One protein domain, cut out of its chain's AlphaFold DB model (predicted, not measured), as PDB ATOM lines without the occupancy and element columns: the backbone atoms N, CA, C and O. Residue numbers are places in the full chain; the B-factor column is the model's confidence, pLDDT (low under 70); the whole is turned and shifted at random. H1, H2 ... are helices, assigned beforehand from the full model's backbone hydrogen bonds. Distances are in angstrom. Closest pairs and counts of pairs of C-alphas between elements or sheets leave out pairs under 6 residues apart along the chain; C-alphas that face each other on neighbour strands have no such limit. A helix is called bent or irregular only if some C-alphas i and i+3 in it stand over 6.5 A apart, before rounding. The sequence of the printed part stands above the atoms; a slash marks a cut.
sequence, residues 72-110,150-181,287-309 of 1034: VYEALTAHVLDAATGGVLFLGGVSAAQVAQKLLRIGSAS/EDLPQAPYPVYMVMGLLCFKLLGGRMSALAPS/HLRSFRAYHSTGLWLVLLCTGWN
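What this domain is: This is residues 72 to 110, 150 to 181 and 287 to 309 of the 1034 residues of an uncharacterized protein of Phytophthora ramorum (UniProt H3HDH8). One long helix, H1, makes the longest axis, and a short helix, H3, packs slantwise on a stretch of it, residues 79 to 91. A second short helix, H2, packs on H3 and stays apart from H1, and residues 150 to 158, of which 157 and 158 belong to H2, stick out free of the body. The printed part has 94 residues with three named helices, in the order H1, H2, H3 along the chain, and no named strand; the class is all helix. The whole is only just loose, close to compact, with a radius of gyration of the C-alphas of 14.9 A, and it spans 48 by 34 by 22 A.

How they stand to each other: The longest helix is H1, residues 72 to 103. H3, residues 293 to 306, touches H1 with the closest C-alphas, those of Gly 87 and Leu 299, 4.1 A apart. H1 touches H3 with residues 79 to 91 alone. The lines of H1 and H3 stand at a steep tilt of 42 degrees, and the two run opposite ways. H2, residues 157 to 170, touches H3; the closest C-alphas are those of Phe 168 and Tyr 294, 5.1 A apart. These two helices also run opposite ways, at a steep tilt of 43 degrees. H1 and H2 are apart. In H1 and H2 every O i to N i+4 pair is within hydrogen-bond range; in H3 it is 7 of 10. H3 is irregular: C-alphas 295 and 298 are 7.4 A apart, and its line is a rough one.

Where its parts are: H1 begins at C-alpha 72, at (-31.040, -40.740, 40.737), and ends at C-alpha 103, at (12.154, -24.275, 35.768), 46.5 A from first to last C-alpha. H2 has 14 residues, Tyr 157 to Leu 170, and measures 19.5 A. H3, also 14 residues, runs from Ala 293 to Thr 306 over 20.2 A and ends at C-alpha 306, at (-17.569, -43.976, 35.732).

The domain as a whole: The two C-alphas farthest apart are those of Val 72 and Ser 110, at 49.0 A. Without residues 150 to 158, the body of 85 residues spans 49 by 20 by 19 A. Residues 111 to 149 are not printed, and across this cut C-alphas 110 and 150 are 30.7 A apart. Residues 182 to 286 are not printed either, and C-alphas 181 and 287 are 8.1 A apart. The links from H1 to H2 and from H2 to H3 each run across a cut. The mean pLDDT of the printed part is 90.6; residues 152 to 153, 155 and 307 to 309 are under 70.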
ATOM      1  N   VAL A  72     -31.577 -41.157  42.046       88.88
ATOM      2  CA  VAL A  72     -31.040 -40.740  40.737       88.88
ATOM      3  C   VAL A  72     -30.360 -39.366  40.811       88.88
ATOM      4  O   VAL A  72     -29.289 -39.190  40.226       88.88
ATOM      5  N   TYR A  73     -30.922 -38.400  41.547       91.81
ATOM      6  CA  TYR A  73     -30.288 -37.089  41.740       91.81
ATOM      7  C   TYR A  73     -28.998 -37.166  42.568       91.81
ATOM      8  O   TYR A  73     -28.031 -36.477  42.234       91.81
ATOM      9  N   GLU A  74     -28.940 -38.005  43.603       91.31
ATOM     10  CA  GLU A  74     -27.727 -38.225  44.400       91.31
ATOM     11  C   GLU A  74     -26.620 -38.885  43.569       91.31
ATOM     12  O   GLU A  74     -25.500 -38.370  43.518       91.31
ATOM     13  N   ALA A  75     -26.943 -39.956  42.833       88.75
ATOM     14  CA  ALA A  75     -26.002 -40.623  41.936       88.75
ATOM     15  C   ALA A  75     -25.466 -39.664  40.858       88.75
ATOM     16  O   ALA A  75     -24.251 -39.557  40.669       88.75
ATOM     17  N   LEU A  76     -26.348 -38.906  40.196       90.31
ATOM     18  CA  LEU A  76     -25.961 -37.904  39.198       90.31
ATOM     19  C   LEU A  76     -25.072 -36.806  39.803       90.31
ATOM     20  O   LEU A  76     -24.087 -36.401  39.182       90.31
ATOM     21  N   THR A  77     -25.382 -36.345  41.017       91.94
ATOM     22  CA  THR A  77     -24.585 -35.329  41.722       91.94
ATOM     23  C   THR A  77     -23.186 -35.849  42.051       91.94
ATOM     24  O   THR A  77     -22.213 -35.127  41.832       91.94
ATOM     25  N   ALA A  78     -23.063 -37.108  42.486       90.94
ATOM     26  CA  ALA A  78     -21.772 -37.755  42.711       90.94
ATOM     27  C   ALA A  78     -20.943 -37.836  41.416       90.94
ATOM     28  O   ALA A  78     -19.825 -37.329  41.384       90.94
ATOM     29  N   HIS A  79     -21.509 -38.346  40.314       89.38
ATOM     30  CA  HIS A  79     -20.792 -38.422  39.030       89.38
ATOM     31  C   HIS A  79     -20.366 -37.044  38.494       89.38
ATOM     32  O   HIS A  79     -19.277 -36.910  37.930       89.38
ATOM     33  N   VAL A  80     -21.178 -35.996  38.684       92.56
ATOM     34  CA  VAL A  80     -20.811 -34.618  38.306       92.56
ATOM     35  C   VAL A  80     -19.682 -34.070  39.189       92.56
ATOM     36  O   VAL A  80     -18.797 -33.380  38.674       92.56
ATOM     37  N   LEU A  81     -19.669 -34.385  40.488       94.25
ATOM     38  CA  LEU A  81     -18.610 -33.987  41.420       94.25
ATOM     39  C   LEU A  81     -17.286 -34.715  41.138       94.25
ATOM     40  O   LEU A  81     -16.236 -34.068  41.073       94.25
ATOM     41  N   ASP A  82     -17.333 -36.025  40.901       90.88
ATOM     42  CA  ASP A  82     -16.174 -36.834  40.510       90.88
ATOM     43  C   ASP A  82     -15.587 -36.327  39.188       90.88
ATOM     44  O   ASP A  82     -14.377 -36.106  39.069       90.88
ATOM     45  N   ALA A  83     -16.442 -36.047  38.199       92.56
ATOM     46  CA  ALA A  83     -16.017 -35.506  36.915       92.56
ATOM     47  C   ALA A  83     -15.391 -34.109  37.043       92.56
ATOM     48  O   ALA A  83     -14.339 -33.840  36.452       92.56
ATOM     49  N   ALA A  84     -15.990 -33.217  37.838       94.75
ATOM     50  CA  ALA A  84     -15.406 -31.910  38.128       94.75
ATOM     51  C   ALA A  84     -14.029 -32.051  38.801       94.75
ATOM     52  O   ALA A  84     -13.081 -31.363  38.414       94.75
ATOM     53  N   THR A  85     -13.895 -32.994  39.737       93.69
ATOM     54  CA  THR A  85     -12.640 -33.308  40.436       93.69
ATOM     55  C   THR A  85     -11.573 -33.821  39.467       93.69
ATOM     56  O   THR A  85     -10.467 -33.282  39.439       93.69
ATOM     57  N   GLY A  86     -11.905 -34.772  38.586       91.00
ATOM     58  CA  GLY A  86     -11.010 -35.243  37.523       91.00
ATOM     59  C   GLY A  86     -10.561 -34.123  36.578       91.00
ATOM     60  O   GLY A  86      -9.381 -34.028  36.228       91.00
ATOM     61  N   GLY A  87     -11.471 -33.214  36.217       93.06
ATOM     62  CA  GLY A  87     -11.160 -32.015  35.434       93.06
ATOM     63  C   GLY A  87     -10.174 -31.070  36.132       93.06
ATOM     64  O   GLY A  87      -9.221 -30.603  35.502       93.06
ATOM     65  N   VAL A  88     -10.362 -30.821  37.433       95.19
ATOM     66  CA  VAL A  88      -9.459 -29.997  38.256       95.19
ATOM     67  C   VAL A  88      -8.088 -30.660  38.416       95.19
ATOM     68  O   VAL A  88      -7.074 -29.989  38.226       95.19
ATOM     69  N   LEU A  89      -8.036 -31.967  38.689       93.94
ATOM     70  CA  LEU A  89      -6.786 -32.723  38.821       93.94
ATOM     71  C   LEU A  89      -5.972 -32.717  37.521       93.94
ATOM     72  O   LEU A  89      -4.773 -32.433  37.552       93.94
ATOM     73  N   PHE A  90      -6.610 -32.942  36.366       93.56
ATOM     74  CA  PHE A  90      -5.935 -32.880  35.065       93.56
ATOM     75  C   PHE A  90      -5.384 -31.476  34.768       93.56
ATOM     76  O   PHE A  90      -4.229 -31.329  34.364       93.56
ATOM     77  N   LEU A  91      -6.179 -30.429  35.013       93.88
ATOM     78  CA  LEU A  91      -5.749 -29.038  34.843       93.88
ATOM     79  C   LEU A  91      -4.582 -28.681  35.779       93.88
ATOM     80  O   LEU A  91      -3.631 -28.021  35.351       93.88
ATOM     81  N   GLY A  92      -4.638 -29.128  37.036       95.56
ATOM     82  CA  GLY A  92      -3.577 -28.959  38.026       95.56
ATOM     83  C   GLY A  92      -2.284 -29.659  37.608       95.56
ATOM     84  O   GLY A  92      -1.227 -29.029  37.607       95.56
ATOM     85  N   GLY A  93      -2.373 -30.911  37.150       93.88
ATOM     86  CA  GLY A  93      -1.241 -31.683  36.631       93.88
ATOM     87  C   GLY A  93      -0.572 -31.022  35.423       93.88
ATOM     88  O   GLY A  93       0.642 -30.826  35.426       93.88
ATOM     89  N   VAL A  94      -1.351 -30.582  34.427       93.12
ATOM     90  CA  VAL A  94      -0.835 -29.814  33.274       93.12
ATOM     91  C   VAL A  94      -0.178 -28.502  33.720       93.12
ATOM     92  O   VAL A  94       0.864 -28.113  33.188       93.12
ATOM     93  N   SER A  95      -0.751 -27.828  34.719       94.88
ATOM     94  CA  SER A  95      -0.210 -26.572  35.244       94.88
ATOM     95  C   SER A  95       1.126 -26.775  35.962       94.88
ATOM     96  O   SER A  95       2.086 -26.050  35.689       94.88
ATOM     97  N   ALA A  96       1.218 -27.791  36.823       95.38
ATOM     98  CA  ALA A  96       2.448 -28.181  37.504       95.38
ATOM     99  C   ALA A  96       3.530 -28.633  36.508       95.38
ATOM    100  O   ALA A  96       4.681 -28.209  36.622       95.38
ATOM    101  N   ALA A  97       3.157 -29.403  35.480       93.62
ATOM    102  CA  ALA A  97       4.063 -29.827  34.417       93.62
ATOM    103  C   ALA A  97       4.669 -28.632  33.659       93.62
ATOM    104  O   ALA A  97       5.885 -28.592  33.481       93.62
ATOM    105  N   GLN A  98       3.873 -27.616  33.291       94.88
ATOM    106  CA  GLN A  98       4.411 -26.392  32.677       94.88
ATOM    107  C   GLN A  98       5.363 -25.633  33.609       94.88
ATOM    108  O   GLN A  98       6.356 -25.076  33.139       94.88
ATOM    109  N   VAL A  99       5.082 -25.587  34.917       95.81
ATOM    110  CA  VAL A  99       5.960 -24.915  35.891       95.81
ATOM    111  C   VAL A  99       7.288 -25.662  36.013       95.81
ATOM    112  O   VAL A  99       8.340 -25.034  35.892       95.81
ATOM    113  N   ALA A 100       7.259 -26.989  36.152       95.44
ATOM    114  CA  ALA A 100       8.457 -27.827  36.177       95.44
ATOM    115  C   ALA A 100       9.275 -27.694  34.880       95.44
ATOM    116  O   ALA A 100      10.472 -27.417  34.933       95.44
ATOM    117  N   GLN A 101       8.631 -27.786  33.714       94.81
ATOM    118  CA  GLN A 101       9.274 -27.580  32.410       94.81
ATOM    119  C   GLN A 101       9.917 -26.191  32.301       94.81
ATOM    120  O   GLN A 101      11.068 -26.085  31.885       94.81
ATOM    121  N   LYS A 102       9.231 -25.128  32.748       95.06
ATOM    122  CA  LYS A 102       9.789 -23.768  32.758       95.06
ATOM    123  C   LYS A 102      11.017 -23.644  33.667       95.06
ATOM    124  O   LYS A 102      11.979 -22.990  33.264       95.06
ATOM    125  N   LEU A 103      11.002 -24.252  34.854       95.19
ATOM    126  CA  LEU A 103      12.154 -24.275  35.768       95.19
ATOM    127  C   LEU A 103      13.344 -25.025  35.148       95.19
ATOM    128  O   LEU A 103      14.465 -24.519  35.164       95.19
ATOM    129  N   LEU A 104      13.081 -26.168  34.509       94.62
ATOM    130  CA  LEU A 104      14.065 -26.971  33.770       94.62
ATOM    131  C   LEU A 104      14.479 -26.361  32.413       94.62
ATOM    132  O   LEU A 104      15.333 -26.917  31.726       94.62
ATOM    133  N   ARG A 105      13.894 -25.221  32.016       94.75
ATOM    134  CA  ARG A 105      14.077 -24.546  30.712       94.75
ATOM    135  C   ARG A 105      13.702 -25.401  29.486       94.75
ATOM    136  O   ARG A 105      14.141 -25.105  28.375       94.75
ATOM    137  N   ILE A 106      12.846 -26.402  29.677       94.94
ATOM    138  CA  ILE A 106      12.273 -27.251  28.625       94.94
ATOM    139  C   ILE A 106      11.058 -26.533  28.022       94.94
ATOM    140  O   ILE A 106      10.175 -26.077  28.750       94.94
ATOM    141  N   GLY A 107      11.000 -26.431  26.694       95.69
ATOM    142  CA  GLY A 107       9.890 -25.815  25.962       95.69
ATOM    143  C   GLY A 107       9.350 -26.691  24.833       95.69
ATOM    144  O   GLY A 107       9.882 -27.756  24.542       95.69
ATOM    145  N   SER A 108       8.304 -26.226  24.149       95.56
ATOM    146  CA  SER A 108       7.599 -26.974  23.091       95.56
ATOM    147  C   SER A 108       8.427 -27.367  21.859       95.56
ATOM    148  O   SER A 108       7.967 -28.207  21.089       95.56
ATOM    149  N   ALA A 109       9.593 -26.746  21.660       93.81
ATOM    150  CA  ALA A 109      10.560 -27.081  20.609       93.81
ATOM    151  C   ALA A 109      11.869 -27.681  21.163       93.81
ATOM    152  O   ALA A 109      12.775 -28.002  20.399       93.81
ATOM    153  N   SER A 110      11.976 -27.881  22.484       91.31
ATOM    154  CA  SER A 110      13.021 -28.740  23.040       91.31
ATOM    155  C   SER A 110      12.762 -30.161  22.544       91.31
ATOM    156  O   SER A 110      11.786 -30.788  22.955       91.31
ATOM    157  N   GLU A 150       4.969 -50.438  41.414       79.12
ATOM    158  CA  GLU A 150       4.866 -51.897  41.532       79.12
ATOM    159  C   GLU A 150       3.400 -52.354  41.719       79.12
ATOM    160  O   GLU A 150       3.014 -53.385  41.171       79.12
ATOM    161  N   ASP A 151       2.542 -51.533  42.344       73.94
ATOM    162  CA  ASP A 151       1.072 -51.713  42.351       73.94
ATOM    163  C   ASP A 151       0.412 -51.463  40.971       73.94
ATOM    164  O   ASP A 151      -0.683 -51.956  40.674       73.94
ATOM    165  N   LEU A 152       1.049 -50.649  40.119       60.31
ATOM    166  CA  LEU A 152       0.452 -50.085  38.902       60.31
ATOM    167  C   LEU A 152      -0.041 -51.112  37.855       60.31
ATOM    168  O   LEU A 152      -1.047 -50.812  37.211       60.31
ATOM    169  N   PRO A 153       0.599 -52.288  37.652       67.38
ATOM    170  CA  PRO A 153       0.161 -53.276  36.661       67.38
ATOM    171  C   PRO A 153      -1.138 -54.006  37.020       67.38
ATOM    172  O   PRO A 153      -1.823 -54.486  36.119       67.38
ATOM    173  N   GLN A 154      -1.483 -54.117  38.311       73.81
ATOM    174  CA  GLN A 154      -2.709 -54.804  38.746       73.81
ATOM    175  C   GLN A 154      -3.935 -53.880  38.743       73.81
ATOM    176  O   GLN A 154      -5.068 -54.340  38.608       73.81
ATOM    177  N   ALA A 155      -3.719 -52.572  38.873       69.06
ATOM    178  CA  ALA A 155      -4.776 -51.573  38.831       69.06
ATOM    179  C   ALA A 155      -5.105 -51.142  37.382       69.06
ATOM    180  O   ALA A 155      -4.221 -51.098  36.528       69.06
ATOM    181  N   PRO A 156      -6.347 -50.713  37.076       80.12
ATOM    182  CA  PRO A 156      -6.760 -50.285  35.729       80.12
ATOM    183  C   PRO A 156      -6.132 -48.959  35.236       80.12
ATOM    184  O   PRO A 156      -6.577 -48.390  34.236       80.12
ATOM    185  N   TYR A 157      -5.082 -48.451  35.892       82.88
ATOM    186  CA  TYR A 157      -4.411 -47.204  35.516       82.88
ATOM    187  C   TYR A 157      -3.875 -47.177  34.073       82.88
ATOM    188  O   TYR A 157      -4.050 -46.135  33.439       82.88
ATOM    189  N   PRO A 158      -3.307 -48.258  33.490       86.25
ATOM    190  CA  PRO A 158      -2.890 -48.246  32.086       86.25
ATOM    191  C   PRO A 158      -4.055 -47.961  31.127       86.25
ATOM    192  O   PRO A 158      -3.904 -47.175  30.191       86.25
ATOM    193  N   VAL A 159      -5.244 -48.510  31.406       87.19
ATOM    194  CA  VAL A 159      -6.464 -48.254  30.620       87.19
ATOM    195  C   VAL A 159      -6.872 -46.787  30.740       87.19
ATOM    196  O   VAL A 159      -7.080 -46.125  29.724       87.19
ATOM    197  N   TYR A 160      -6.898 -46.231  31.955       88.06
ATOM    198  CA  TYR A 160      -7.212 -44.813  32.169       88.06
ATOM    199  C   TYR A 160      -6.167 -43.860  31.568       88.06
ATOM    200  O   TYR A 160      -6.529 -42.782  31.094       88.06
ATOM    201  N   MET A 161      -4.890 -44.246  31.513       89.69
ATOM    202  CA  MET A 161      -3.845 -43.478  30.829       89.69
ATOM    203  C   MET A 161      -4.039 -43.490  29.308       89.69
ATOM    204  O   MET A 161      -4.002 -42.427  28.688       89.69
ATOM    205  N   VAL A 162      -4.306 -44.653  28.705       92.44
ATOM    206  CA  VAL A 162      -4.581 -44.772  27.261       92.44
ATOM    207  C   VAL A 162      -5.869 -44.033  26.884       92.44
ATOM    208  O   VAL A 162      -5.852 -43.216  25.962       92.44
ATOM    209  N   MET A 163      -6.961 -44.221  27.633       92.81
ATOM    210  CA  MET A 163      -8.211 -43.477  27.432       92.81
ATOM    211  C   MET A 163      -8.029 -41.972  27.658       92.81
ATOM    212  O   MET A 163      -8.591 -41.175  26.909       92.81
ATOM    213  N   GLY A 164      -7.213 -41.558  28.631       93.00
ATOM    214  CA  GLY A 164      -6.883 -40.154  28.876       93.00
ATOM    215  C   GLY A 164      -6.120 -39.521  27.711       93.00
ATOM    216  O   GLY A 164      -6.477 -38.432  27.262       93.00
ATOM    217  N   LEU A 165      -5.123 -40.218  27.161       93.88
ATOM    218  CA  LEU A 165      -4.384 -39.784  25.969       93.88
ATOM    219  C   LEU A 165      -5.275 -39.751  24.718       93.88
ATOM    220  O   LEU A 165      -5.177 -38.808  23.927       93.88
ATOM    221  N   LEU A 166      -6.182 -40.719  24.560       95.06
ATOM    222  CA  LEU A 166      -7.163 -40.753  23.475       95.06
ATOM    223  C   LEU A 166      -8.155 -39.585  23.583       95.06
ATOM    224  O   LEU A 166      -8.313 -38.832  22.624       95.06
ATOM    225  N   CYS A 167      -8.751 -39.358  24.757       96.06
ATOM    226  CA  CYS A 167      -9.631 -38.215  25.019       96.06
ATOM    227  C   CYS A 167      -8.909 -36.884  24.769       96.06
ATOM    228  O   CYS A 167      -9.441 -36.006  24.090       96.06
ATOM    229  N   PHE A 168      -7.666 -36.750  25.240       96.25
ATOM    230  CA  PHE A 168      -6.825 -35.583  24.978       96.25
ATOM    231  C   PHE A 168      -6.633 -35.344  23.475       96.25
ATOM    232  O   PHE A 168      -6.846 -34.225  23.000       96.25
ATOM    233  N   LYS A 169      -6.282 -36.387  22.713       96.06
ATOM    234  CA  LYS A 169      -6.083 -36.335  21.257       96.06
ATOM    235  C   LYS A 169      -7.376 -35.963  20.517       96.06
ATOM    236  O   LYS A 169      -7.346 -35.048  19.692       96.06
ATOM    237  N   LEU A 170      -8.501 -36.603  20.849       95.44
ATOM    238  CA  LEU A 170      -9.829 -36.339  20.272       95.44
ATOM    239  C   LEU A 170     -10.309 -34.903  20.546       95.44
ATOM    240  O   LEU A 170     -10.869 -34.253  19.665       95.44
ATOM    241  N   LEU A 171     -10.002 -34.348  21.722       95.44
ATOM    242  CA  LEU A 171     -10.275 -32.948  22.082       95.44
ATOM    243  C   LEU A 171      -9.298 -31.936  21.428       95.44
ATOM    244  O   LEU A 171      -9.200 -30.780  21.862       95.44
ATOM    245  N   GLY A 172      -8.565 -32.346  20.387       94.62
ATOM    246  CA  GLY A 172      -7.610 -31.518  19.644       94.62
ATOM    247  C   GLY A 172      -6.291 -31.265  20.381       94.62
ATOM    248  O   GLY A 172      -5.594 -30.286  20.089       94.62
ATOM    249  N   GLY A 173      -5.965 -32.101  21.366       94.88
ATOM    250  CA  GLY A 173      -4.729 -32.044  22.135       94.88
ATOM    251  C   GLY A 173      -3.497 -32.424  21.314       94.88
ATOM    252  O   GLY A 173      -3.528 -33.272  20.421       94.88
ATOM    253  N   ARG A 174      -2.377 -31.775  21.635       95.06
ATOM    254  CA  ARG A 174      -1.036 -32.088  21.124       95.06
ATOM    255  C   ARG A 174      -0.055 -31.992  22.280       95.06
ATOM    256  O   ARG A 174      -0.132 -31.024  23.029       95.06
ATOM    257  N   MET A 175       0.886 -32.927  22.402       93.25
ATOM    258  CA  MET A 175       1.852 -32.918  23.514       93.25
ATOM    259  C   MET A 175       2.674 -31.614  23.538       93.25
ATOM    260  O   MET A 175       2.861 -31.018  24.596       93.25
ATOM    261  N   SER A 176       3.026 -31.073  22.363       94.38
ATOM    262  CA  SER A 176       3.661 -29.751  22.223       94.38
ATOM    263  C   SER A 176       2.831 -28.598  22.803       94.38
ATOM    264  O   SER A 176       3.405 -27.607  23.237       94.38
ATOM    265  N   ALA A 177       1.498 -28.716  22.810       94.25
ATOM    266  CA  ALA A 177       0.552 -27.714  23.305       94.25
ATOM    267  C   ALA A 177       0.305 -27.802  24.826       94.25
ATOM    268  O   ALA A 177      -0.417 -26.965  25.378       94.25
ATOM    269  N   LEU A 178       0.894 -28.800  25.495       94.56
ATOM    270  CA  LEU A 178       1.016 -28.854  26.954       94.56
ATOM    271  C   LEU A 178       2.283 -28.148  27.445       94.56
ATOM    272  O   LEU A 178       2.260 -27.625  28.550       94.56
ATOM    273  N   ALA A 179       3.348 -28.099  26.642       96.12
ATOM    274  CA  ALA A 179       4.616 -27.471  27.008       96.12
ATOM    275  C   ALA A 179       4.580 -25.929  26.905       96.12
ATOM    276  O   ALA A 179       3.825 -25.379  26.097       96.12
ATOM    277  N   PRO A 180       5.405 -25.195  27.680       97.44
ATOM    278  CA  PRO A 180       5.543 -23.753  27.521       97.44
ATOM    279  C   PRO A 180       6.297 -23.418  26.222       97.44
ATOM    280  O   PRO A 180       7.204 -24.137  25.801       97.44
ATOM    281  N   SER A 181       5.947 -22.309  25.571       97.62
ATOM    282  CA  SER A 181       6.558 -21.937  24.285       97.62
ATOM    283  C   SER A 181       7.899 -21.232  24.469       97.62
ATOM    284  O   SER A 181       7.938 -20.240  25.201       97.62
ATOM    285  N   HIS A 287       1.128 -21.125  29.395       94.69
ATOM    286  CA  HIS A 287      -0.202 -21.141  28.758       94.69
ATOM    287  C   HIS A 287      -1.364 -21.375  29.724       94.69
ATOM    288  O   HIS A 287      -2.496 -21.515  29.274       94.69
ATOM    289  N   LEU A 288      -1.109 -21.336  31.035       91.19
ATOM    290  CA  LEU A 288      -2.057 -21.619  32.131       91.19
ATOM    291  C   LEU A 288      -3.422 -20.901  32.046       91.19
ATOM    292  O   LEU A 288      -4.398 -21.367  32.619       91.19
ATOM    293  N   ARG A 289      -3.507 -19.758  31.349       90.00
ATOM    294  CA  ARG A 289      -4.757 -18.992  31.148       90.00
ATOM    295  C   ARG A 289      -5.466 -19.286  29.810       90.00
ATOM    296  O   ARG A 289      -6.551 -18.764  29.569       90.00
ATOM    297  N   SER A 290      -4.885 -20.103  28.925       90.25
ATOM    298  CA  SER A 290      -5.413 -20.438  27.588       90.25
ATOM    299  C   SER A 290      -6.269 -21.710  27.624       90.25
ATOM    300  O   SER A 290      -5.915 -22.736  27.041       90.25
ATOM    301  N   PHE A 291      -7.418 -21.647  28.308       93.06
ATOM    302  CA  PHE A 291      -8.376 -22.756  28.346       93.06
ATOM    303  C   PHE A 291      -8.812 -23.182  26.932       93.06
ATOM    304  O   PHE A 291      -9.193 -22.366  26.089       93.06
ATOM    305  N   ARG A 292      -8.750 -24.492  26.680       93.38
ATOM    306  CA  ARG A 292      -9.024 -25.169  25.394       93.38
ATOM    307  C   ARG A 292      -9.729 -26.492  25.663       93.38
ATOM    308  O   ARG A 292      -9.589 -27.013  26.762       93.38
ATOM    309  N   ALA A 293     -10.411 -27.052  24.661       95.00
ATOM    310  CA  ALA A 293     -11.182 -28.293  24.792       95.00
ATOM    311  C   ALA A 293     -10.400 -29.420  25.496       95.00
ATOM    312  O   ALA A 293     -10.883 -29.959  26.486       95.00
ATOM    313  N   TYR A 294      -9.152 -29.682  25.096       95.44
ATOM    314  CA  TYR A 294      -8.308 -30.709  25.718       95.44
ATOM    315  C   TYR A 294      -7.961 -30.483  27.205       95.44
ATOM    316  O   TYR A 294      -7.531 -31.420  27.866       95.44
ATOM    317  N   HIS A 295      -8.166 -29.295  27.784       94.69
ATOM    318  CA  HIS A 295      -8.038 -29.111  29.239       94.69
ATOM    319  C   HIS A 295      -9.202 -29.759  30.010       94.69
ATOM    320  O   HIS A 295      -9.074 -30.011  31.200       94.69
ATOM    321  N   SER A 296     -10.310 -30.086  29.332       95.62
ATOM    322  CA  SER A 296     -11.407 -30.884  29.897       95.62
ATOM    323  C   SER A 296     -11.182 -32.401  29.798       95.62
ATOM    324  O   SER A 296     -12.092 -33.157  30.109       95.62
ATOM    325  N   THR A 297      -9.986 -32.873  29.415       95.94
ATOM    326  CA  THR A 297      -9.691 -34.319  29.315       95.94
ATOM    327  C   THR A 297     -10.029 -35.070  30.603       95.94
ATOM    328  O   THR A 297     -10.701 -36.089  30.529       95.94
ATOM    329  N   GLY A 298      -9.643 -34.556  31.777       93.25
ATOM    330  CA  GLY A 298      -9.962 -35.206  33.056       93.25
ATOM    331  C   GLY A 298     -11.459 -35.246  33.393       93.25
ATOM    332  O   GLY A 298     -11.912 -36.204  34.007       93.25
ATOM    333  N   LEU A 299     -12.232 -34.251  32.939       95.38
ATOM    334  CA  LEU A 299     -13.696 -34.225  33.062       95.38
ATOM    335  C   LEU A 299     -14.313 -35.329  32.190       95.38
ATOM    336  O   LEU A 299     -15.096 -36.137  32.674       95.38
ATOM    337  N   TRP A 300     -13.924 -35.389  30.912       94.94
ATOM    338  CA  TRP A 300     -14.429 -36.396  29.973       94.94
ATOM    339  C   TRP A 300     -13.993 -37.815  30.328       94.94
ATOM    340  O   TRP A 300     -14.802 -38.726  30.215       94.94
ATOM    341  N   LEU A 301     -12.756 -38.003  30.796       94.50
ATOM    342  CA  LEU A 301     -12.248 -39.307  31.213       94.50
ATOM    343  C   LEU A 301     -13.097 -39.884  32.350       94.50
ATOM    344  O   LEU A 301     -13.557 -41.012  32.245       94.50
ATOM    345  N   VAL A 302     -13.377 -39.104  33.399       93.50
ATOM    346  CA  VAL A 302     -14.207 -39.580  34.518       93.50
ATOM    347  C   VAL A 302     -15.665 -39.800  34.097       93.50
ATOM    348  O   VAL A 302     -16.247 -40.809  34.493       93.50
ATOM    349  N   LEU A 303     -16.246 -38.936  33.255       92.19
ATOM    350  CA  LEU A 303     -17.602 -39.150  32.719       92.19
ATOM    351  C   LEU A 303     -17.711 -40.448  31.902       92.19
ATOM    352  O   LEU A 303     -18.694 -41.169  32.041       92.19
ATOM    353  N   LEU A 304     -16.710 -40.758  31.074       90.94
ATOM    354  CA  LEU A 304     -16.695 -41.968  30.246       90.94
ATOM    355  C   LEU A 304     -16.370 -43.231  31.056       90.94
ATOM    356  O   LEU A 304     -16.940 -44.282  30.790       90.94
ATOM    357  N   CYS A 305     -15.476 -43.141  32.044       89.38
ATOM    358  CA  CYS A 305     -15.023 -44.298  32.820       89.38
ATOM    359  C   CYS A 305     -15.923 -44.653  34.012       89.38
ATOM    360  O   CYS A 305     -15.938 -45.812  34.409       89.38
ATOM    361  N   THR A 306     -16.663 -43.700  34.592       83.81
ATOM    362  CA  THR A 306     -17.569 -43.976  35.732       83.81
ATOM    363  C   THR A 306     -19.041 -44.095  35.337       83.81
ATOM    364  O   THR A 306     -19.844 -44.564  36.136       83.81
ATOM    365  N   GLY A 307     -19.416 -43.634  34.139       66.12
ATOM    366  CA  GLY A 307     -20.795 -43.242  33.842       66.12
ATOM    367  C   GLY A 307     -21.697 -44.264  33.147       66.12
ATOM    368  O   GLY A 307     -22.797 -43.863  32.771       66.12
ATOM    369  N   TRP A 308     -21.271 -45.518  32.921       57.66
ATOM    370  CA  TRP A 308     -22.058 -46.464  32.103       57.66
ATOM    371  C   TRP A 308     -22.333 -47.844  32.726       57.66
ATOM    372  O   TRP A 308     -23.501 -48.170  32.923       57.66
ATOM    373  N   ASN A 309     -21.317 -48.662  33.027       56.19
ATOM    374  CA  ASN A 309     -21.550 -50.097  33.273       56.19
ATOM    375  C   ASN A 309     -22.177 -50.427  34.644       56.19
ATOM    376  O   ASN A 309     -23.234 -51.050  34.695       56.19
TER     377      ASN A 309